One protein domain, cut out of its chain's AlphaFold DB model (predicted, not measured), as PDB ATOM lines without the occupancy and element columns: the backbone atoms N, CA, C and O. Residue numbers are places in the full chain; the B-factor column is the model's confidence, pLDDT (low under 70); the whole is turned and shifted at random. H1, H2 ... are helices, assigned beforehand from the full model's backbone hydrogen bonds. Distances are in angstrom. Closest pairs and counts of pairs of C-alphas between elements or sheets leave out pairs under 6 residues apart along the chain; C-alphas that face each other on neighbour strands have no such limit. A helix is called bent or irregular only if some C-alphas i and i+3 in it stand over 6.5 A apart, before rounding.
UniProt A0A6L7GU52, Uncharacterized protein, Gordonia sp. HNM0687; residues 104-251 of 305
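This is residues 104 to 251 of the 305 residues of an uncharacterized protein of Gordonia sp. HNM0687 (UniProt A0A6L7GU52). What shape does the model have? It is elongated and all helix: H4 is the core, with H5, H6 and the arm H7b of the bent helix H7 packed on it. H1 and H2 make one end, H7b packs on H1 too, and H3 leads from there to H4. What is printed? The printed part has 148 residues with seven named helices, H1 to H7 in order, and no named strand; it is loose, with a radius of gyration of the C-alphas of 18.1 A, and spans 55 by 34 by 26 A.

How does the longest helix run? H7, residues 223 to 250, was assigned as one helix by its hydrogen bonds but is bent: C-alphas 234 and 237 are 7.0 A apart, and arms H7a, residues 223 to 234, and H7b, residues 237 to 250, stand at a steep tilt of 56 degrees. With residues 244 to 250 alone H7b touches H1, residues 104 to 114, the closest C-alphas, Arg 110 and Ala 248, being 5.1 A apart. What touches the hub H4, residues 146 to 167? H7b touches it at a shallow tilt of 2 degrees, opposite ways, H5, residues 177 to 197, forms a helical hairpin with it, and H6, residues 200 to 219, touches it, with the closest C-alphas, Pro 158 and Pro 210, 4.7 A apart. H3, residues 131 to 144, irregular with C-alphas 132 and 135 7.4 A apart, only just touches H4, only at the corner, with 3 pairs of C-alphas within 8 A. Where is H2, residues 119 to 126? It touches H1, the closest C-alphas, Val 111 and Ala 122, being 5.6 A apart. Are the helix backbones whole? O i to N i+4 pairs are within hydrogen-bond range throughout H1, H2, H5 and H7b, and in 8 of 10 in H3, 16 of 18 in H4, 15 of 16 in H6 and 7 of 8 in H7a.

Where do the helices begin and end? C-alpha 104 of H1 is at (18.846, 57.564, 8.516) and C-alpha 250 of H7b at (25.759, 67.998, -2.278). How long are the longer ones? From first to last C-alpha H4 measures 31.1 A, H5 29.9 A and H6 28.0 A.

How far does it reach? The two C-alphas farthest apart, those of His 120 and Ala 171, are 55.7 A apart; the printed part has no cut, and no link is long. Where is confidence low? The mean pLDDT of the printed part is 73.5, and 48 residues are under 70, among them 166 to 176 and 220 to 234.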
ATOM      1  N   ALA A 104      19.556  58.162   9.642       86.38
ATOM      2  CA  ALA A 104      18.846  57.564   8.516       86.38
ATOM      3  C   ALA A 104      18.646  58.567   7.369       86.38
ATOM      4  O   ALA A 104      18.884  58.237   6.210       86.38
ATOM      5  N   LEU A 105      18.261  59.810   7.683       88.38
ATOM      6  CA  LEU A 105      18.107  60.869   6.687       88.38
ATOM      7  C   LEU A 105      19.446  61.230   6.030       88.38
ATOM      8  O   LEU A 105      19.497  61.425   4.820       88.38
ATOM      9  N   PHE A 106      20.523  61.294   6.814       87.75
ATOM     10  CA  PHE A 106      21.877  61.511   6.310       87.75
ATOM     11  C   PHE A 106      22.286  60.416   5.321       87.75
ATOM     12  O   PHE A 106      22.709  60.732   4.211       87.75
ATOM     13  N   LEU A 107      22.109  59.145   5.691       86.75
ATOM     14  CA  LEU A 107      22.411  58.014   4.814       86.75
ATOM     15  C   LEU A 107      21.578  58.040   3.534       86.75
ATOM     16  O   LEU A 107      22.123  57.866   2.449       86.75
ATOM     17  N   LEU A 108      20.279  58.317   3.645       88.88
ATOM     18  CA  LEU A 108      19.394  58.400   2.486       88.88
ATOM     19  C   LEU A 108      19.843  59.491   1.507       88.88
ATOM     20  O   LEU A 108      19.958  59.231   0.311       88.88
ATOM     21  N   LEU A 109      20.128  60.699   2.007       87.69
ATOM     22  CA  LEU A 109      20.638  61.800   1.182       87.69
ATOM     23  C   LEU A 109      21.964  61.432   0.524       87.69
ATOM     24  O   LEU A 109      22.182  61.758  -0.637       87.69
ATOM     25  N   ARG A 110      22.824  60.725   1.255       84.62
ATOM     26  CA  ARG A 110      24.131  60.314   0.766       84.62
ATOM     27  C   ARG A 110      24.029  59.307  -0.375       84.62
ATOM     28  O   ARG A 110      24.710  59.465  -1.383       84.62
ATOM     29  N   VAL A 111      23.182  58.293  -0.223       86.06
ATOM     30  CA  VAL A 111      22.941  57.285  -1.263       86.06
ATOM     31  C   VAL A 111      22.299  57.928  -2.491       86.06
ATOM     32  O   VAL A 111      22.707  57.629  -3.611       86.06
ATOM     33  N   LEU A 112      21.369  58.870  -2.302       87.12
ATOM     34  CA  LEU A 112      20.777  59.643  -3.399       87.12
ATOM     35  C   LEU A 112      21.807  60.503  -4.135       87.12
ATOM     36  O   LEU A 112      21.854  60.466  -5.358       87.12
ATOM     37  N   ALA A 113      22.663  61.231  -3.420       85.62
ATOM     38  CA  ALA A 113      23.716  62.033  -4.040       85.62
ATOM     39  C   ALA A 113      24.692  61.152  -4.844       85.62
ATOM     40  O   ALA A 113      25.001  61.430  -6.001       85.62
ATOM     41  N   VAL A 114      25.111  60.013  -4.276       83.88
ATOM     42  CA  VAL A 114      26.009  59.067  -4.958       83.88
ATOM     43  C   VAL A 114      25.353  58.387  -6.164       83.88
ATOM     44  O   VAL A 114      26.064  58.018  -7.090       83.88
ATOM     45  N   SER A 115      24.032  58.242  -6.194       85.44
ATOM     46  CA  SER A 115      23.288  57.657  -7.321       85.44
ATOM     47  C   SER A 115      22.792  58.696  -8.331       85.44
ATOM     48  O   SER A 115      21.939  58.381  -9.154       85.44
ATOM     49  N   GLU A 116      23.290  59.939  -8.272       84.81
ATOM     50  CA  GLU A 116      22.822  61.048  -9.122       84.81
ATOM     51  C   GLU A 116      21.300  61.257  -9.053       84.81
ATOM     52  O   GLU A 116      20.658  61.690 -10.009       84.81
ATOM     53  N   TRP A 117      20.723  60.984  -7.881       87.62
ATOM     54  CA  TRP A 117      19.293  61.057  -7.599       87.62
ATOM     55  C   TRP A 117      18.431  60.044  -8.377       87.62
ATOM     56  O   TRP A 117      17.208  60.206  -8.438       87.62
ATOM     57  N   ASP A 118      19.028  58.974  -8.920       88.50
ATOM     58  CA  ASP A 118      18.284  57.831  -9.455       88.50
ATOM     59  C   ASP A 118      17.852  56.888  -8.323       88.50
ATOM     60  O   ASP A 118      18.656  56.197  -7.698       88.50
ATOM     61  N   TRP A 119      16.544  56.830  -8.078       91.75
ATOM     62  CA  TRP A 119      15.952  55.987  -7.040       91.75
ATOM     63  C   TRP A 119      16.171  54.481  -7.242       91.75
ATOM     64  O   TRP A 119      16.147  53.755  -6.250       91.75
ATOM     65  N   HIS A 120      16.364  54.000  -8.476       90.94
ATOM     66  CA  HIS A 120      16.633  52.578  -8.723       90.94
ATOM     67  C   HIS A 120      18.054  52.231  -8.286       90.94
ATOM     68  O   HIS A 120      18.228  51.369  -7.431       90.94
ATOM     69  N   THR A 121      19.051  52.983  -8.761       86.88
ATOM     70  CA  THR A 121      20.445  52.815  -8.329       86.88
ATOM     71  C   THR A 121      20.596  53.051  -6.826       86.88
ATOM     72  O   THR A 121      21.336  52.338  -6.154       86.88
ATOM     73  N   ALA A 122      19.867  54.022  -6.266       87.75
ATOM     74  CA  ALA A 122      19.855  54.271  -4.828       87.75
ATOM     75  C   ALA A 122      19.369  53.053  -4.027       87.75
ATOM     76  O   ALA A 122      19.940  52.756  -2.982       87.75
ATOM     77  N   ALA A 123      18.326  52.360  -4.494       88.12
ATOM     78  CA  ALA A 123      17.807  51.170  -3.826       88.12
ATOM     79  C   ALA A 123      18.822  50.020  -3.868       88.12
ATOM     80  O   ALA A 123      19.112  49.440  -2.822       88.12
ATOM     81  N   ASP A 124      19.425  49.772  -5.033       88.12
ATOM     82  CA  ASP A 124      20.437  48.723  -5.211       88.12
ATOM     83  C   ASP A 124      21.672  48.978  -4.328       88.12
ATOM     84  O   ASP A 124      22.197  48.073  -3.681       88.12
ATOM     85  N   VAL A 125      22.113  50.236  -4.233       84.50
ATOM     86  CA  VAL A 125      23.220  50.629  -3.350       84.50
ATOM     87  C   VAL A 125      22.818  50.528  -1.876       84.50
ATOM     88  O   VAL A 125      23.608  50.047  -1.064       84.50
ATOM     89  N   ALA A 126      21.603  50.939  -1.506       87.38
ATOM     90  CA  ALA A 126      21.126  50.872  -0.125       87.38
ATOM     91  C   ALA A 126      21.060  49.435   0.416       87.38
ATOM     92  O   ALA A 126      21.288  49.239   1.606       87.38
ATOM     93  N   GLU A 127      20.809  48.433  -0.433       86.94
ATOM     94  CA  GLU A 127      20.839  47.016  -0.035       86.94
ATOM     95  C   GLU A 127      22.238  46.533   0.382       86.94
ATOM     96  O   GLU A 127      22.350  45.554   1.118       86.94
ATOM     97  N   THR A 128      23.300  47.226  -0.043       83.25
ATOM     98  CA  THR A 128      24.693  46.877   0.297       83.25
ATOM     99  C   THR A 128      25.224  47.593   1.541       83.25
ATOM    100  O   THR A 128      26.312  47.279   2.015       83.25
ATOM    101  N   ILE A 129      24.485  48.569   2.086       83.44
ATOM    102  CA  ILE A 129      24.960  49.418   3.186       83.44
ATOM    103  C   ILE A 129      24.328  48.984   4.505       83.44
ATOM    104  O   ILE A 129      23.109  49.021   4.670       83.44
ATOM    105  N   ASP A 130      25.168  48.669   5.489       80.50
ATOM    106  CA  ASP A 130      24.717  48.507   6.868       80.50
ATOM    107  C   ASP A 130      24.509  49.887   7.522       80.50
ATOM    108  O   ASP A 130      25.380  50.761   7.506       80.50
ATOM    109  N   PHE A 131      23.348  50.097   8.147       77.00
ATOM    110  CA  PHE A 131      23.053  51.316   8.905       77.00
ATOM    111  C   PHE A 131      23.997  51.505  10.103       77.00
ATOM    112  O   PHE A 131      24.172  52.636  10.568       77.00
ATOM    113  N   GLY A 132      24.623  50.427  10.591       79.75
ATOM    114  CA  GLY A 132      25.677  50.477  11.605       79.75
ATOM    115  C   GLY A 132      26.900  51.296  11.178       79.75
ATOM    116  O   GLY A 132      27.552  51.908  12.028       79.75
ATOM    117  N   ASP A 133      27.144  51.411   9.871       77.38
ATOM    118  CA  ASP A 133      28.310  52.099   9.313       77.38
ATOM    119  C   ASP A 133      28.066  53.587   9.023       77.38
ATOM    120  O   ASP A 133      28.972  54.294   8.577       77.38
ATOM    121  N   ALA A 134      26.883  54.121   9.353       77.12
ATOM    122  CA  ALA A 134      26.528  55.523   9.117       77.12
ATOM    123  C   ALA A 134      27.542  56.519   9.698       77.12
ATOM    124  O   ALA A 134      27.882  57.521   9.066       77.12
ATOM    125  N   ILE A 135      28.016  56.248  10.918       75.81
ATOM    126  CA  ILE A 135      28.932  57.131  11.644       75.81
ATOM    127  C   ILE A 135      30.333  57.106  11.006       75.81
ATOM    128  O   ILE A 135      30.815  58.180  10.635       75.81
ATOM    129  N   PRO A 136      30.990  55.938  10.832       76.00
ATOM    130  CA  PRO A 136      32.242  55.847  10.080       76.00
ATOM    131  C   PRO A 136      32.162  56.481   8.690       76.00
ATOM    132  O   PRO A 136      33.071  57.210   8.298       76.00
ATOM    133  N   LEU A 137      31.058  56.262   7.976       76.38
ATOM    134  CA  LEU A 137      30.838  56.786   6.633       76.38
ATOM    135  C   LEU A 137      30.735  58.315   6.647       76.38
ATOM    136  O   LEU A 137      31.404  58.980   5.859       76.38
ATOM    137  N   ALA A 138      30.005  58.899   7.603       75.06
ATOM    138  CA  ALA A 138      29.972  60.348   7.796       75.06
ATOM    139  C   ALA A 138      31.371  60.928   8.061       75.06
ATOM    140  O   ALA A 138      31.762  61.920   7.440       75.06
ATOM    141  N   PHE A 139      32.169  60.290   8.921       77.25
ATOM    142  CA  PHE A 139      33.549  60.721   9.150       77.25
ATOM    143  C   PHE A 139      34.415  60.585   7.894       77.25
ATOM    144  O   PHE A 139      35.127  61.529   7.559       77.25
ATOM    145  N   GLY A 140      34.304  59.480   7.154       74.44
ATOM    146  CA  GLY A 140      35.013  59.281   5.888       74.44
ATOM    147  C   GLY A 140      34.726  60.397   4.883       74.44
ATOM    148  O   GLY A 140      35.643  60.939   4.272       74.44
ATOM    149  N   THR A 141      33.469  60.837   4.789       74.62
ATOM    150  CA  THR A 141      33.083  61.950   3.904       74.62
ATOM    151  C   THR A 141      33.644  63.294   4.343       74.62
ATOM    152  O   THR A 141      34.077  64.086   3.507       74.62
ATOM    153  N   LEU A 142      33.692  63.538   5.654       72.88
ATOM    154  CA  LEU A 142      34.297  64.738   6.219       72.88
ATOM    155  C   LEU A 142      35.810  64.782   5.972       72.88
ATOM    156  O   LEU A 142      36.344  65.866   5.745       72.88
ATOM    157  N   PHE A 143      36.488  63.631   5.992       73.81
ATOM    158  CA  PHE A 143      37.922  63.533   5.707       73.81
ATOM    159  C   PHE A 143      38.250  63.587   4.213       73.81
ATOM    160  O   PHE A 143      39.301  64.113   3.854       73.81
ATOM    161  N   ALA A 144      37.358  63.107   3.343       73.00
ATOM    162  CA  ALA A 144      37.573  63.127   1.898       73.00
ATOM    163  C   ALA A 144      37.631  64.551   1.318       73.00
ATOM    164  O   ALA A 144      38.293  64.769   0.307       73.00
ATOM    165  N   TRP A 145      36.932  65.520   1.928       76.19
ATOM    166  CA  TRP A 145      36.815  66.894   1.420       76.19
ATOM    167  C   TRP A 145      37.314  67.950   2.428       76.19
ATOM    168  O   TRP A 145      36.528  68.518   3.191       76.19
ATOM    169  N   PRO A 146      38.612  68.294   2.377       72.81
ATOM    170  CA  PRO A 146      39.268  69.262   3.261       72.81
ATOM    171  C   PRO A 146      38.581  70.621   3.406       72.81
ATOM    172  O   PRO A 146      38.444  71.161   4.505       72.81
ATOM    173  N   ALA A 147      38.132  71.198   2.287       72.94
ATOM    174  CA  ALA A 147      37.479  72.506   2.270       72.94
ATOM    175  C   ALA A 147      36.184  72.503   3.097       72.94
ATOM    176  O   ALA A 147      35.799  73.497   3.719       72.94
ATOM    177  N   LEU A 148      35.521  71.353   3.124       70.75
ATOM    178  CA  LEU A 148      34.228  71.163   3.741       70.75
ATOM    179  C   LEU A 148      34.382  70.950   5.252       70.75
ATOM    180  O   LEU A 148      33.721  71.640   6.034       70.75
ATOM    181  N   THR A 149      35.334  70.115   5.677       74.25
ATOM    182  CA  THR A 149      35.740  70.012   7.090       74.25
ATOM    183  C   THR A 149      36.200  71.363   7.632       74.25
ATOM    184  O   THR A 149      35.796  71.758   8.727       74.25
ATOM    185  N   GLY A 150      36.975  72.116   6.845       74.56
ATOM    186  CA  GLY A 150      37.396  73.476   7.178       74.56
ATOM    187  C   GLY A 150      36.211  74.425   7.375       74.56
ATOM    188  O   GLY A 150      36.151  75.130   8.379       74.56
ATOM    189  N   THR A 151      35.224  74.398   6.477       72.94
ATOM    190  CA  THR A 151      34.009  75.228   6.584       72.94
ATOM    191  C   THR A 151      33.189  74.881   7.829       72.94
ATOM    192  O   THR A 151      32.743  75.775   8.550       72.94
ATOM    193  N   LEU A 152      33.026  73.588   8.130       73.06
ATOM    194  CA  LEU A 152      32.338  73.141   9.340       73.06
ATOM    195  C   LEU A 152      33.067  73.637  10.598       73.06
ATOM    196  O   LEU A 152      32.435  74.179  11.505       73.06
ATOM    197  N   LEU A 153      34.398  73.522  10.632       74.00
ATOM    198  CA  LEU A 153      35.228  74.023  11.730       74.00
ATOM    199  C   LEU A 153      35.102  75.540  11.898       74.00
ATOM    200  O   LEU A 153      34.922  76.004  13.020       74.00
ATOM    201  N   VAL A 154      35.113  76.306  10.804       75.25
ATOM    202  CA  VAL A 154      34.917  77.767  10.816       75.25
ATOM    203  C   VAL A 154      33.602  78.166  11.496       75.25
ATOM    204  O   VAL A 154      33.545  79.216  12.132       75.25
ATOM    205  N   ILE A 155      32.556  77.341  11.401       73.00
ATOM    206  CA  ILE A 155      31.248  77.603  12.021       73.00
ATOM    207  C   ILE A 155      31.195  77.083  13.464       73.00
ATOM    208  O   ILE A 155      30.717  77.779  14.363       73.00
ATOM    209  N   VAL A 156      31.678  75.863  13.709       73.38
ATOM    210  CA  VAL A 156      31.580  75.192  15.016       73.38
ATOM    211  C   VAL A 156      32.528  75.815  16.044       73.38
ATOM    212  O   VAL A 156      32.148  75.995  17.202       73.38
ATOM    213  N   LEU A 157      33.740  76.193  15.632       75.62
ATOM    214  CA  LEU A 157      34.772  76.743  16.511       75.62
ATOM    215  C   LEU A 157      34.352  78.049  17.221       75.62
ATOM    216  O   LEU A 157      34.448  78.089  18.451       75.62
ATOM    217  N   PRO A 158      33.843  79.103  16.541       72.12
ATOM    218  CA  PRO A 158      33.378  80.312  17.225       72.12
ATOM    219  C   PRO A 158      32.223  80.034  18.183       72.12
ATOM    220  O   PRO A 158      32.166  80.614  19.265       72.12
ATOM    221  N   LEU A 159      31.311  79.134  17.817       71.56
ATOM    222  CA  LEU A 159      30.190  78.745  18.670       71.56
ATOM    223  C   LEU A 159      30.665  78.069  19.959       71.56
ATOM    224  O   LEU A 159      30.176  78.404  21.039       71.56
ATOM    225  N   ALA A 160      31.639  77.165  19.852       73.94
ATOM    226  CA  ALA A 160      32.228  76.488  21.001       73.94
ATOM    227  C   ALA A 160      33.028  77.463  21.890       73.94
ATOM    228  O   ALA A 160      32.917  77.438  23.115       73.94
ATOM    229  N   LEU A 161      33.758  78.410  21.291       75.56
ATOM    230  CA  LEU A 161      34.426  79.492  22.025       75.56
ATOM    231  C   LEU A 161      33.427  80.365  22.796       75.56
ATOM    232  O   LEU A 161      33.663  80.693  23.961       75.56
ATOM    233  N   ILE A 162      32.292  80.713  22.183       72.06
ATOM    234  CA  ILE A 162      31.234  81.494  22.836       72.06
ATOM    235  C   ILE A 162      30.624  80.725  24.015       72.06
ATOM    236  O   ILE A 162      30.346  81.335  25.052       72.06
ATOM    237  N   SER A 163      30.429  79.403  23.907       69.69
ATOM    238  CA  SER A 163      29.864  78.604  25.007       69.69
ATOM    239  C   SER A 163      30.787  78.585  26.231       69.69
ATOM    240  O   SER A 163      30.326  78.806  27.360       69.69
ATOM    241  N   ILE A 164      32.098  78.440  26.008       70.75
ATOM    242  CA  ILE A 164      33.121  78.514  27.058       70.75
ATOM    243  C   ILE A 164      33.176  79.921  27.659       70.75
ATOM    244  O   ILE A 164      33.118  80.080  28.882       70.75
ATOM    245  N   LEU A 165      33.236  80.954  26.815       72.56
ATOM    246  CA  LEU A 165      33.369  82.341  27.259       72.56
ATOM    247  C   LEU A 165      32.159  82.802  28.085       72.56
ATOM    248  O   LEU A 165      32.307  83.556  29.048       72.56
ATOM    249  N   ARG A 166      30.958  82.310  27.756       66.88
ATOM    250  CA  ARG A 166      29.740  82.559  28.536       66.88
ATOM    251  C   ARG A 166      29.768  81.844  29.888       66.88
ATOM    252  O   ARG A 166      29.349  82.426  30.886       66.88
ATOM    253  N   SER A 167      30.293  80.621  29.933       65.12
ATOM    254  CA  SER A 167      30.420  79.844  31.174       65.12
ATOM    255  C   SER A 167      31.387  80.499  32.171       65.12
ATOM    256  O   SER A 167      31.143  80.472  33.375       65.12
ATOM    257  N   GLY A 168      32.428  81.182  31.682       63.12
ATOM    258  CA  GLY A 168      33.393  81.895  32.525       63.12
ATOM    259  C   GLY A 168      32.861  83.152  33.234       63.12
ATOM    260  O   GLY A 168      33.453  83.579  34.220       63.12
ATOM    261  N   ARG A 169      31.751  83.752  32.774       64.00
ATOM    262  CA  ARG A 169      31.274  85.068  33.255       64.00
ATOM    263  C   ARG A 169      30.272  85.032  34.417       64.00
ATOM    264  O   ARG A 169      30.022  86.082  34.997       64.00
ATOM    265  N   GLY A 170      29.685  83.878  34.748       53.47
ATOM    266  CA  GLY A 170      28.555  83.812  35.696       53.47
ATOM    267  C   GLY A 170      28.636  82.754  36.797       53.47
ATOM    268  O   GLY A 170      28.090  82.971  37.872       53.47
ATOM    269  N   ALA A 171      29.308  81.623  36.581       47.78
ATOM    270  CA  ALA A 171      29.518  80.624  37.626       47.78
ATOM    271  C   ALA A 171      30.573  79.619  37.163       47.78
ATOM    272  O   ALA A 171      30.343  78.857  36.229       47.78
ATOM    273  N   VAL A 172      31.685  79.536  37.889       52.28
ATOM    274  CA  VAL A 172      32.790  78.572  37.695       52.28
ATOM    275  C   VAL A 172      32.348  77.104  37.891       52.28
ATOM    276  O   VAL A 172      33.170  76.202  37.994       52.28
ATOM    277  N   ARG A 173      31.046  76.819  38.008       47.00
ATOM    278  CA  ARG A 173      30.571  75.596  38.657       47.00
ATOM    279  C   ARG A 173      30.145  74.471  37.719       47.00
ATOM    280  O   ARG A 173      29.874  73.392  38.225       47.00
ATOM    281  N   GLN A 174      30.125  74.654  36.399       55.19
ATOM    282  CA  GLN A 174      29.821  73.545  35.481       55.19
ATOM    283  C   GLN A 174      30.313  73.825  34.053       55.19
ATOM    284  O   GLN A 174      29.529  73.967  33.118       55.19
ATOM    285  N   LEU A 175      31.636  73.870  33.868       58.62
ATOM    286  CA  LEU A 175      32.200  73.527  32.561       58.62
ATOM    287  C   LEU A 175      31.773  72.086  32.270       58.62
ATOM    288  O   LEU A 175      32.231  71.149  32.926       58.62
ATOM    289  N   ARG A 176      30.820  71.911  31.354       67.12
ATOM    290  CA  ARG A 176      30.392  70.576  30.945       67.12
ATOM    291  C   ARG A 176      31.559  69.930  30.209       67.12
ATOM    292  O   ARG A 176      32.109  70.527  29.289       67.12
ATOM    293  N   LEU A 177      31.918  68.708  30.602       72.81
ATOM    294  CA  LEU A 177      32.939  67.904  29.918       72.81
ATOM    295  C   LEU A 177      32.691  67.841  28.402       72.81
ATOM    296  O   LEU A 177      33.645  67.864  27.636       72.81
ATOM    297  N   SER A 178      31.424  67.861  27.974       63.16
ATOM    298  CA  SER A 178      31.026  67.924  26.565       63.16
ATOM    299  C   SER A 178      31.626  69.108  25.803       63.16
ATOM    300  O   SER A 178      32.082  68.927  24.680       63.16
ATOM    301  N   ASP A 179      31.662  70.304  26.398       69.38
ATOM    302  CA  ASP A 179      32.132  71.521  25.722       69.38
ATOM    303  C   ASP A 179      33.656  71.510  25.576       69.38
ATOM    304  O   ASP A 179      34.190  71.880  24.532       69.38
ATOM    305  N   LEU A 180      34.360  71.025  26.604       74.44
ATOM    306  CA  LEU A 180      35.809  70.830  26.551       74.44
ATOM    307  C   LEU A 180      36.194  69.776  25.515       74.44
ATOM    308  O   LEU A 180      37.128  69.999  24.749       74.44
ATOM    309  N   VAL A 181      35.465  68.658  25.464       73.19
ATOM    310  CA  VAL A 181      35.683  67.607  24.462       73.19
ATOM    311  C   VAL A 181      35.411  68.140  23.056       73.19
ATOM    312  O   VAL A 181      36.217  67.896  22.164       73.19
ATOM    313  N   LEU A 182      34.343  68.920  22.857       71.44
ATOM    314  CA  LEU A 182      34.026  69.525  21.563       71.44
ATOM    315  C   LEU A 182      35.130  70.484  21.097       71.44
ATOM    316  O   LEU A 182      35.545  70.420  19.944       71.44
ATOM    317  N   VAL A 183      35.635  71.350  21.982       73.06
ATOM    318  CA  VAL A 183      36.731  72.272  21.641       73.06
ATOM    319  C   VAL A 183      38.037  71.532  21.402       73.06
ATOM    320  O   VAL A 183      38.725  71.840  20.433       73.06
ATOM    321  N   ALA A 184      38.373  70.544  22.231       71.94
ATOM    322  CA  ALA A 184      39.557  69.720  22.023       71.94
ATOM    323  C   ALA A 184      39.487  68.977  20.678       71.94
ATOM    324  O   ALA A 184      40.459  68.994  19.926       71.94
ATOM    325  N   ALA A 185      38.330  68.402  20.338       69.69
ATOM    326  CA  ALA A 185      38.094  67.743  19.057       69.69
ATOM    327  C   ALA A 185      38.176  68.727  17.878       69.69
ATOM    328  O   ALA A 185      38.828  68.428  16.881       69.69
ATOM    329  N   ALA A 186      37.583  69.919  17.999       70.81
ATOM    330  CA  ALA A 186      37.663  70.951  16.967       70.81
ATOM    331  C   ALA A 186      39.110  71.429  16.753       70.81
ATOM    332  O   ALA A 186      39.566  71.522  15.617       70.81
ATOM    333  N   MET A 187      39.858  71.668  17.834       72.44
ATOM    334  CA  MET A 187      41.274  72.043  17.776       72.44
ATOM    335  C   MET A 187      42.138  70.937  17.164       72.44
ATOM    336  O   MET A 187      43.004  71.231  16.343       72.44
ATOM    337  N   ALA A 188      41.890  69.673  17.518       70.94
ATOM    338  CA  ALA A 188      42.563  68.529  16.908       70.94
ATOM    339  C   ALA A 188      42.258  68.429  15.404       70.94
ATOM    340  O   ALA A 188      43.170  68.194  14.615       70.94
ATOM    341  N   GLY A 189      41.009  68.680  15.000       65.56
ATOM    342  CA  GLY A 189      40.606  68.742  13.593       65.56
ATOM    343  C   GLY A 189      41.335  69.843  12.824       65.56
ATOM    344  O   GLY A 189      41.895  69.579  11.764       65.56
ATOM    345  N   VAL A 190      41.415  71.057  13.380       68.69
ATOM    346  CA  VAL A 190      42.201  72.150  12.781       68.69
ATOM    347  C   VAL A 190      43.669  71.751  12.651       68.69
ATOM    348  O   VAL A 190      44.248  71.928  11.584       68.69
ATOM    349  N   ALA A 191      44.268  71.181  13.701       69.94
ATOM    350  CA  ALA A 191      45.661  70.748  13.666       69.94
ATOM    351  C   ALA A 191      45.905  69.711  12.560       69.94
ATOM    352  O   ALA A 191      46.852  69.870  11.796       69.94
ATOM    353  N   ALA A 192      45.025  68.714  12.429       65.88
ATOM    354  CA  ALA A 192      45.100  67.698  11.383       65.88
ATOM    355  C   ALA A 192      44.954  68.286   9.968       65.88
ATOM    356  O   ALA A 192      45.701  67.908   9.069       65.88
ATOM    357  N   LEU A 193      44.036  69.240   9.759       63.16
ATOM    358  CA  LEU A 193      43.879  69.897   8.455       63.16
ATOM    359  C   LEU A 193      45.122  70.710   8.078       63.16
ATOM    360  O   LEU A 193      45.580  70.655   6.939       63.16
ATOM    361  N   VAL A 194      45.678  71.454   9.034       71.44
ATOM    362  CA  VAL A 194      46.858  72.293   8.803       71.44
ATOM    363  C   VAL A 194      48.082  71.450   8.480       71.44
ATOM    364  O   VAL A 194      48.817  71.782   7.552       71.44
ATOM    365  N   THR A 195      48.295  70.356   9.212       70.00
ATOM    366  CA  THR A 195      49.439  69.472   8.966       70.00
ATOM    367  C   THR A 195      49.292  68.685   7.671       70.00
ATOM    368  O   THR A 195      50.296  68.461   6.999       70.00
ATOM    369  N   SER A 196      48.072  68.274   7.314       68.19
ATOM    370  CA  SER A 196      47.842  67.410   6.155       68.19
ATOM    371  C   SER A 196      47.795  68.165   4.830       68.19
ATOM    372  O   SER A 196      48.269  67.636   3.830       68.19
ATOM    373  N   LEU A 197      47.204  69.362   4.789       61.50
ATOM    374  CA  LEU A 197      46.911  70.046   3.522       61.50
ATOM    375  C   LEU A 197      47.785  71.262   3.261       61.50
ATOM    376  O   LEU A 197      47.830  71.742   2.135       61.50
ATOM    377  N   ASN A 198      48.484  71.758   4.288       62.66
ATOM    378  CA  ASN A 198      49.354  72.932   4.212       62.66
ATOM    379  C   ASN A 198      48.683  74.154   3.542       62.66
ATOM    380  O   ASN A 198      49.361  75.031   3.011       62.66
ATOM    381  N   ASP A 199      47.346  74.208   3.561       65.50
ATOM    382  CA  ASP A 199      46.542  75.216   2.882       65.50
ATOM    383  C   ASP A 199      46.342  76.419   3.811       65.50
ATOM    384  O   ASP A 199      45.477  76.486   4.689       65.50
ATOM    385  N   TRP A 200      47.211  77.400   3.621       73.81
ATOM    386  CA  TRP A 200      47.383  78.596   4.441       73.81
ATOM    387  C   TRP A 200      46.146  79.507   4.435       73.81
ATOM    388  O   TRP A 200      45.885  80.195   5.423       73.81
ATOM    389  N   TRP A 201      45.319  79.461   3.385       63.44
ATOM    390  CA  TRP A 201      44.044  80.190   3.333       63.44
ATOM    391  C   TRP A 201      43.014  79.670   4.342       63.44
ATOM    392  O   TRP A 201      42.283  80.467   4.935       63.44
ATOM    393  N   VAL A 202      42.984  78.357   4.597       64.19
ATOM    394  CA  VAL A 202      42.078  77.758   5.589       64.19
ATOM    395  C   VAL A 202      42.459  78.225   6.989       64.19
ATOM    396  O   VAL A 202      41.578  78.587   7.761       64.19
ATOM    397  N   LEU A 203      43.759  78.330   7.289       67.56
ATOM    398  CA  LEU A 203      44.254  78.920   8.538       67.56
ATOM    399  C   LEU A 203      43.765  80.355   8.733       67.56
ATOM    400  O   LEU A 203      43.283  80.700   9.811       67.56
ATOM    401  N   VAL A 204      43.853  81.184   7.688       76.31
ATOM    402  CA  VAL A 204      43.386  82.574   7.754       76.31
ATOM    403  C   VAL A 204      41.884  82.616   8.023       76.31
ATOM    404  O   VAL A 204      41.465  83.296   8.953       76.31
ATOM    405  N   CYS A 205      41.064  81.854   7.297       68.69
ATOM    406  CA  CYS A 205      39.617  81.822   7.527       68.69
ATOM    407  C   CYS A 205      39.250  81.269   8.916       68.69
ATOM    408  O   CYS A 205      38.414  81.857   9.602       68.69
ATOM    409  N   VAL A 206      39.903  80.188   9.354       66.19
ATOM    410  CA  VAL A 206      39.687  79.542  10.660       66.19
ATOM    411  C   VAL A 206      40.094  80.437  11.822       66.19
ATOM    412  O   VAL A 206      39.497  80.321  12.881       66.19
ATOM    413  N   VAL A 207      41.067  81.334  11.665       74.06
ATOM    414  CA  VAL A 207      41.462  82.265  12.735       74.06
ATOM    415  C   VAL A 207      40.672  83.569  12.652       74.06
ATOM    416  O   VAL A 207      40.110  84.022  13.647       74.06
ATOM    417  N   VAL A 208      40.592  84.178  11.468       78.19
ATOM    418  CA  VAL A 208      40.018  85.517  11.286       78.19
ATOM    419  C   VAL A 208      38.519  85.523  11.548       78.19
ATOM    420  O   VAL A 208      38.050  86.398  12.270       78.19
ATOM    421  N   LEU A 209      37.751  84.561  11.027       70.44
ATOM    422  CA  LEU A 209      36.295  84.556  11.212       70.44
ATOM    423  C   LEU A 209      35.871  84.425  12.677       70.44
ATOM    424  O   LEU A 209      35.079  85.261  13.113       70.44
ATOM    425  N   PRO A 210      36.383  83.473  13.480       67.81
ATOM    426  CA  PRO A 210      36.026  83.428  14.889       67.81
ATOM    427  C   PRO A 210      36.550  84.631  15.661       67.81
ATOM    428  O   PRO A 210      35.835  85.114  16.530       67.81
ATOM    429  N   VAL A 211      37.729  85.174  15.340       75.88
ATOM    430  CA  VAL A 211      38.226  86.396  15.993       75.88
ATOM    431  C   VAL A 211      37.324  87.592  15.691       75.88
ATOM    432  O   VAL A 211      36.963  88.323  16.609       75.88
ATOM    433  N   VAL A 212      36.903  87.775  14.437       78.88
ATOM    434  CA  VAL A 212      35.966  88.835  14.042       78.88
ATOM    435  C   VAL A 212      34.611  88.614  14.705       78.88
ATOM    436  O   VAL A 212      34.050  89.546  15.268       78.88
ATOM    437  N   PHE A 213      34.101  87.384  14.703       72.69
ATOM    438  CA  PHE A 213      32.798  87.060  15.273       72.69
ATOM    439  C   PHE A 213      32.773  87.257  16.796       72.69
ATOM    440  O   PHE A 213      31.876  87.910  17.327       72.69
ATOM    441  N   VAL A 214      33.798  86.764  17.499       70.88
ATOM    442  CA  VAL A 214      33.983  86.969  18.943       70.88
ATOM    443  C   VAL A 214      34.259  88.439  19.250       70.88
ATOM    444  O   VAL A 214      33.731  88.952  20.230       70.88
ATOM    445  N   GLY A 215      35.031  89.139  18.417       75.25
ATOM    446  CA  GLY A 215      35.332  90.563  18.567       75.25
ATOM    447  C   GLY A 215      34.085  91.436  18.438       75.25
ATOM    448  O   GLY A 215      33.806  92.239  19.326       75.25
ATOM    449  N   VAL A 216      33.282  91.221  17.393       73.62
ATOM    450  CA  VAL A 216      31.977  91.876  17.205       73.62
ATOM    451  C   VAL A 216      31.051  91.564  18.377       73.62
ATOM    452  O   VAL A 216      30.377  92.462  18.877       73.62
ATOM    453  N   TRP A 217      31.045  90.322  18.867       68.44
ATOM    454  CA  TRP A 217      30.255  89.941  20.036       68.44
ATOM    455  C   TRP A 217      30.709  90.646  21.322       68.44
ATOM    456  O   TRP A 217      29.873  91.134  22.080       68.44
ATOM    457  N   LEU A 218      32.020  90.741  21.563       71.44
ATOM    458  CA  LEU A 218      32.583  91.417  22.736       71.44
ATOM    459  C   LEU A 218      32.271  92.919  22.727       71.44
ATOM    460  O   LEU A 218      31.976  93.496  23.774       71.44
ATOM    461  N   LEU A 219      32.352  93.536  21.546       74.06
ATOM    462  CA  LEU A 219      32.122  94.965  21.343       74.06
ATOM    463  C   LEU A 219      30.634  95.326  21.411       74.06
ATOM    464  O   LEU A 219      30.288  96.411  21.867       74.06
ATOM    465  N   ASN A 220      29.740  94.421  21.004       66.81
ATOM    466  CA  ASN A 220      28.304  94.677  20.949       66.81
ATOM    467  C   ASN A 220      27.593  94.228  22.240       66.81
ATOM    468  O   ASN A 220      26.772  93.312  22.248       66.81
ATOM    469  N   THR A 221      27.918  94.886  23.356       62.22
ATOM    470  CA  THR A 221      27.432  94.570  24.716       62.22
ATOM    471  C   THR A 221      25.993  95.027  25.007       62.22
ATOM    472  O   THR A 221      25.558  95.002  26.157       62.22
ATOM    473  N   HIS A 222      25.224  95.419  23.989       68.12
ATOM    474  CA  HIS A 222      23.816  95.783  24.154       68.12
ATOM    475  C   HIS A 222      22.953  94.567  24.532       68.12
ATOM    476  O   HIS A 222      23.128  93.471  24.002       68.12
ATOM    477  N   GLU A 223      21.965  94.775  25.411       63.56
ATOM    478  CA  GLU A 223      21.081  93.736  25.977       63.56
ATOM    479  C   GLU A 223      20.404  92.835  24.919       63.56
ATOM    480  O   GLU A 223      20.150  91.656  25.167       63.56
ATOM    481  N   GLY A 224      20.200  93.334  23.693       62.34
ATOM    482  CA  GLY A 224      19.671  92.545  22.573       62.34
ATOM    483  C   GLY A 224      20.609  91.436  22.070       62.34
ATOM    484  O   GLY A 224      20.144  90.381  21.633       62.34
ATOM    485  N   ALA A 225      21.929  91.611  22.182       62.72
ATOM    486  CA  ALA A 225      22.907  90.615  21.741       62.72
ATOM    487  C   ALA A 225      22.882  89.354  22.619       62.72
ATOM    488  O   ALA A 225      23.131  88.248  22.134       62.72
ATOM    489  N   GLN A 226      22.515  89.479  23.899       64.69
ATOM    490  CA  GLN A 226      22.373  88.327  24.795       64.69
ATOM    491  C   GLN A 226      21.164  87.452  24.438       64.69
ATOM    492  O   GLN A 226      21.248  86.223  24.506       64.69
ATOM    493  N   ALA A 227      20.061  88.057  23.987       67.25
ATOM    494  CA  ALA A 227      18.881  87.322  23.528       67.25
ATOM    495  C   ALA A 227      19.152  86.577  22.211       67.25
ATOM    496  O   ALA A 227      18.803  85.405  22.064       67.25
ATOM    497  N   ILE A 228      19.840  87.228  21.269       66.50
ATOM    498  CA  ILE A 228      20.196  86.614  19.983       66.50
ATOM    499  C   ILE A 228      21.198  85.480  20.189       66.50
ATOM    500  O   ILE A 228      21.034  84.408  19.615       66.50
ATOM    501  N   THR A 229      22.206  85.671  21.039       63.56
ATOM    502  CA  THR A 229      23.215  84.633  21.286       63.56
ATOM    503  C   THR A 229      22.645  83.437  22.025       63.56
ATOM    504  O   THR A 229      22.915  82.316  21.618       63.56
ATOM    505  N   THR A 230      21.778  83.624  23.024       67.00
ATOM    506  CA  THR A 230      21.091  82.491  23.671       67.00
ATOM    507  C   THR A 230      20.148  81.746  22.726       67.00
ATOM    508  O   THR A 230      20.088  80.515  22.779       67.00
ATOM    509  N   ALA A 231      19.461  82.454  21.825       67.06
ATOM    510  CA  ALA A 231      18.678  81.824  20.766       67.06
ATOM    511  C   ALA A 231      19.569  81.059  19.773       67.06
ATOM    512  O   ALA A 231      19.230  79.943  19.380       67.06
ATOM    513  N   LEU A 232      20.721  81.627  19.408       67.00
ATOM    514  CA  LEU A 232      21.665  81.018  18.479       67.00
ATOM    515  C   LEU A 232      22.311  79.775  19.087       67.00
ATOM    516  O   LEU A 232      22.300  78.740  18.435       67.00
ATOM    517  N   THR A 233      22.759  79.821  20.350       66.88
ATOM    518  CA  THR A 233      23.332  78.671  21.074       66.88
ATOM    519  C   THR A 233      22.360  77.491  21.118       66.88
ATOM    520  O   THR A 233      22.764  76.354  20.903       66.88
ATOM    521  N   ARG A 234      21.059  77.748  21.321       68.94
ATOM    522  CA  ARG A 234      20.025  76.697  21.273       68.94
ATOM    523  C   ARG A 234      19.846  76.091  19.881       68.94
ATOM    524  O   ARG A 234      19.422  74.948  19.771       68.94
ATOM    525  N   ARG A 235      20.159  76.842  18.825       74.12
ATOM    526  CA  ARG A 235      20.037  76.408  17.428       74.12
ATOM    527  C   ARG A 235      21.334  75.860  16.848       74.12
ATOM    528  O   ARG A 235      21.289  75.335  15.748       74.12
ATOM    529  N   VAL A 236      22.455  75.920  17.567       69.75
ATOM    530  CA  VAL A 236      23.754  75.401  17.102       69.75
ATOM    531  C   VAL A 236      23.667  73.944  16.699       69.75
ATOM    532  O   VAL A 236      24.106  73.602  15.609       69.75
ATOM    533  N   GLY A 237      23.060  73.105  17.543       69.25
ATOM    534  CA  GLY A 237      22.884  71.689  17.224       69.25
ATOM    535  C   GLY A 237      22.100  71.506  15.926       69.25
ATOM    536  O   GLY A 237      22.512  70.750  15.056       69.25
ATOM    537  N   LEU A 238      21.031  72.286  15.743       76.12
ATOM    538  CA  LEU A 238      20.203  72.236  14.539       76.12
ATOM    539  C   LEU A 238      20.932  72.773  13.300       76.12
ATOM    540  O   LEU A 238      20.801  72.192  12.234       76.12
ATOM    541  N   ILE A 239      21.722  73.842  13.432       72.88
ATOM    542  CA  ILE A 239      22.546  74.393  12.346       72.88
ATOM    543  C   ILE A 239      23.639  73.396  11.956       72.88
ATOM    544  O   ILE A 239      23.871  73.200  10.770       72.88
ATOM    545  N   GLY A 240      24.273  72.739  12.930       73.31
ATOM    546  CA  GLY A 240      25.258  71.688  12.686       73.31
ATOM    547  C   GLY A 240      24.645  70.492  11.960       73.31
ATOM    548  O   GLY A 240      25.170  70.076  10.933       73.31
ATOM    549  N   ILE A 241      23.495  70.001  12.436       78.12
ATOM    550  CA  ILE A 241      22.745  68.911  11.793       78.12
ATOM    551  C   ILE A 241      22.331  69.301  10.368       78.12
ATOM    552  O   ILE A 241      22.592  68.552   9.433       78.12
ATOM    553  N   MET A 242      21.739  70.485  10.180       79.69
ATOM    554  CA  MET A 242      21.362  70.987   8.853       79.69
ATOM    555  C   MET A 242      22.574  71.142   7.938       79.69
ATOM    556  O   MET A 242      22.493  70.785   6.770       79.69
ATOM    557  N   GLY A 243      23.698  71.636   8.459       76.94
ATOM    558  CA  GLY A 243      24.949  71.734   7.716       76.94
ATOM    559  C   GLY A 243      25.401  70.366   7.217       76.94
ATOM    560  O   GLY A 243      25.602  70.198   6.018       76.94
ATOM    561  N   ILE A 244      25.483  69.377   8.111       77.06
ATOM    562  CA  ILE A 244      25.867  67.995   7.779       77.06
ATOM    563  C   ILE A 244      24.904  67.369   6.757       77.06
ATOM    564  O   ILE A 244      25.355  66.697   5.835       77.06
ATOM    565  N   LEU A 245      23.596  67.612   6.868       82.62
ATOM    566  CA  LEU A 245      22.597  67.115   5.911       82.62
ATOM    567  C   LEU A 245      22.741  67.758   4.526       82.62
ATOM    568  O   LEU A 245      22.686  67.062   3.518       82.62
ATOM    569  N   VAL A 246      22.952  69.075   4.466       79.19
ATOM    570  CA  VAL A 246      23.195  69.786   3.200       79.19
ATOM    571  C   VAL A 246      24.471  69.273   2.541       79.19
ATOM    572  O   VAL A 246      24.485  69.016   1.344       79.19
ATOM    573  N   ILE A 247      25.522  69.066   3.332       74.88
ATOM    574  CA  ILE A 247      26.774  68.450   2.888       74.88
ATOM    575  C   ILE A 247      26.509  67.066   2.287       74.88
ATOM    576  O   ILE A 247      26.952  66.789   1.176       74.88
ATOM    577  N   ALA A 248      25.759  66.218   2.993       78.81
ATOM    578  CA  ALA A 248      25.445  64.863   2.545       78.81
ATOM    579  C   ALA A 248      24.724  64.837   1.192       78.81
ATOM    580  O   ALA A 248      24.944  63.920   0.410       78.81
ATOM    581  N   ALA A 249      23.888  65.845   0.936       81.06
ATOM    582  CA  ALA A 249      23.107  65.977  -0.288       81.06
ATOM    583  C   ALA A 249      23.886  66.566  -1.478       81.06
ATOM    584  O   ALA A 249      23.435  66.422  -2.608       81.06
ATOM    585  N   VAL A 250      24.992  67.282  -1.235       79.25
ATOM    586  CA  VAL A 250      25.759  67.998  -2.278       79.25
ATOM    587  C   VAL A 250      27.046  67.267  -2.658       79.25
ATOM    588  O   VAL A 250      27.562  67.451  -3.756       79.25
ATOM    589  N   VAL A 251      27.618  66.483  -1.746       76.38
ATOM    590  CA  VAL A 251      28.837  65.727  -2.037       76.38
ATOM    591  C   VAL A 251      28.458  64.491  -2.848       76.38
ATOM    592  O   VAL A 251      27.831  63.580  -2.319       76.38
TER     593      VAL A 251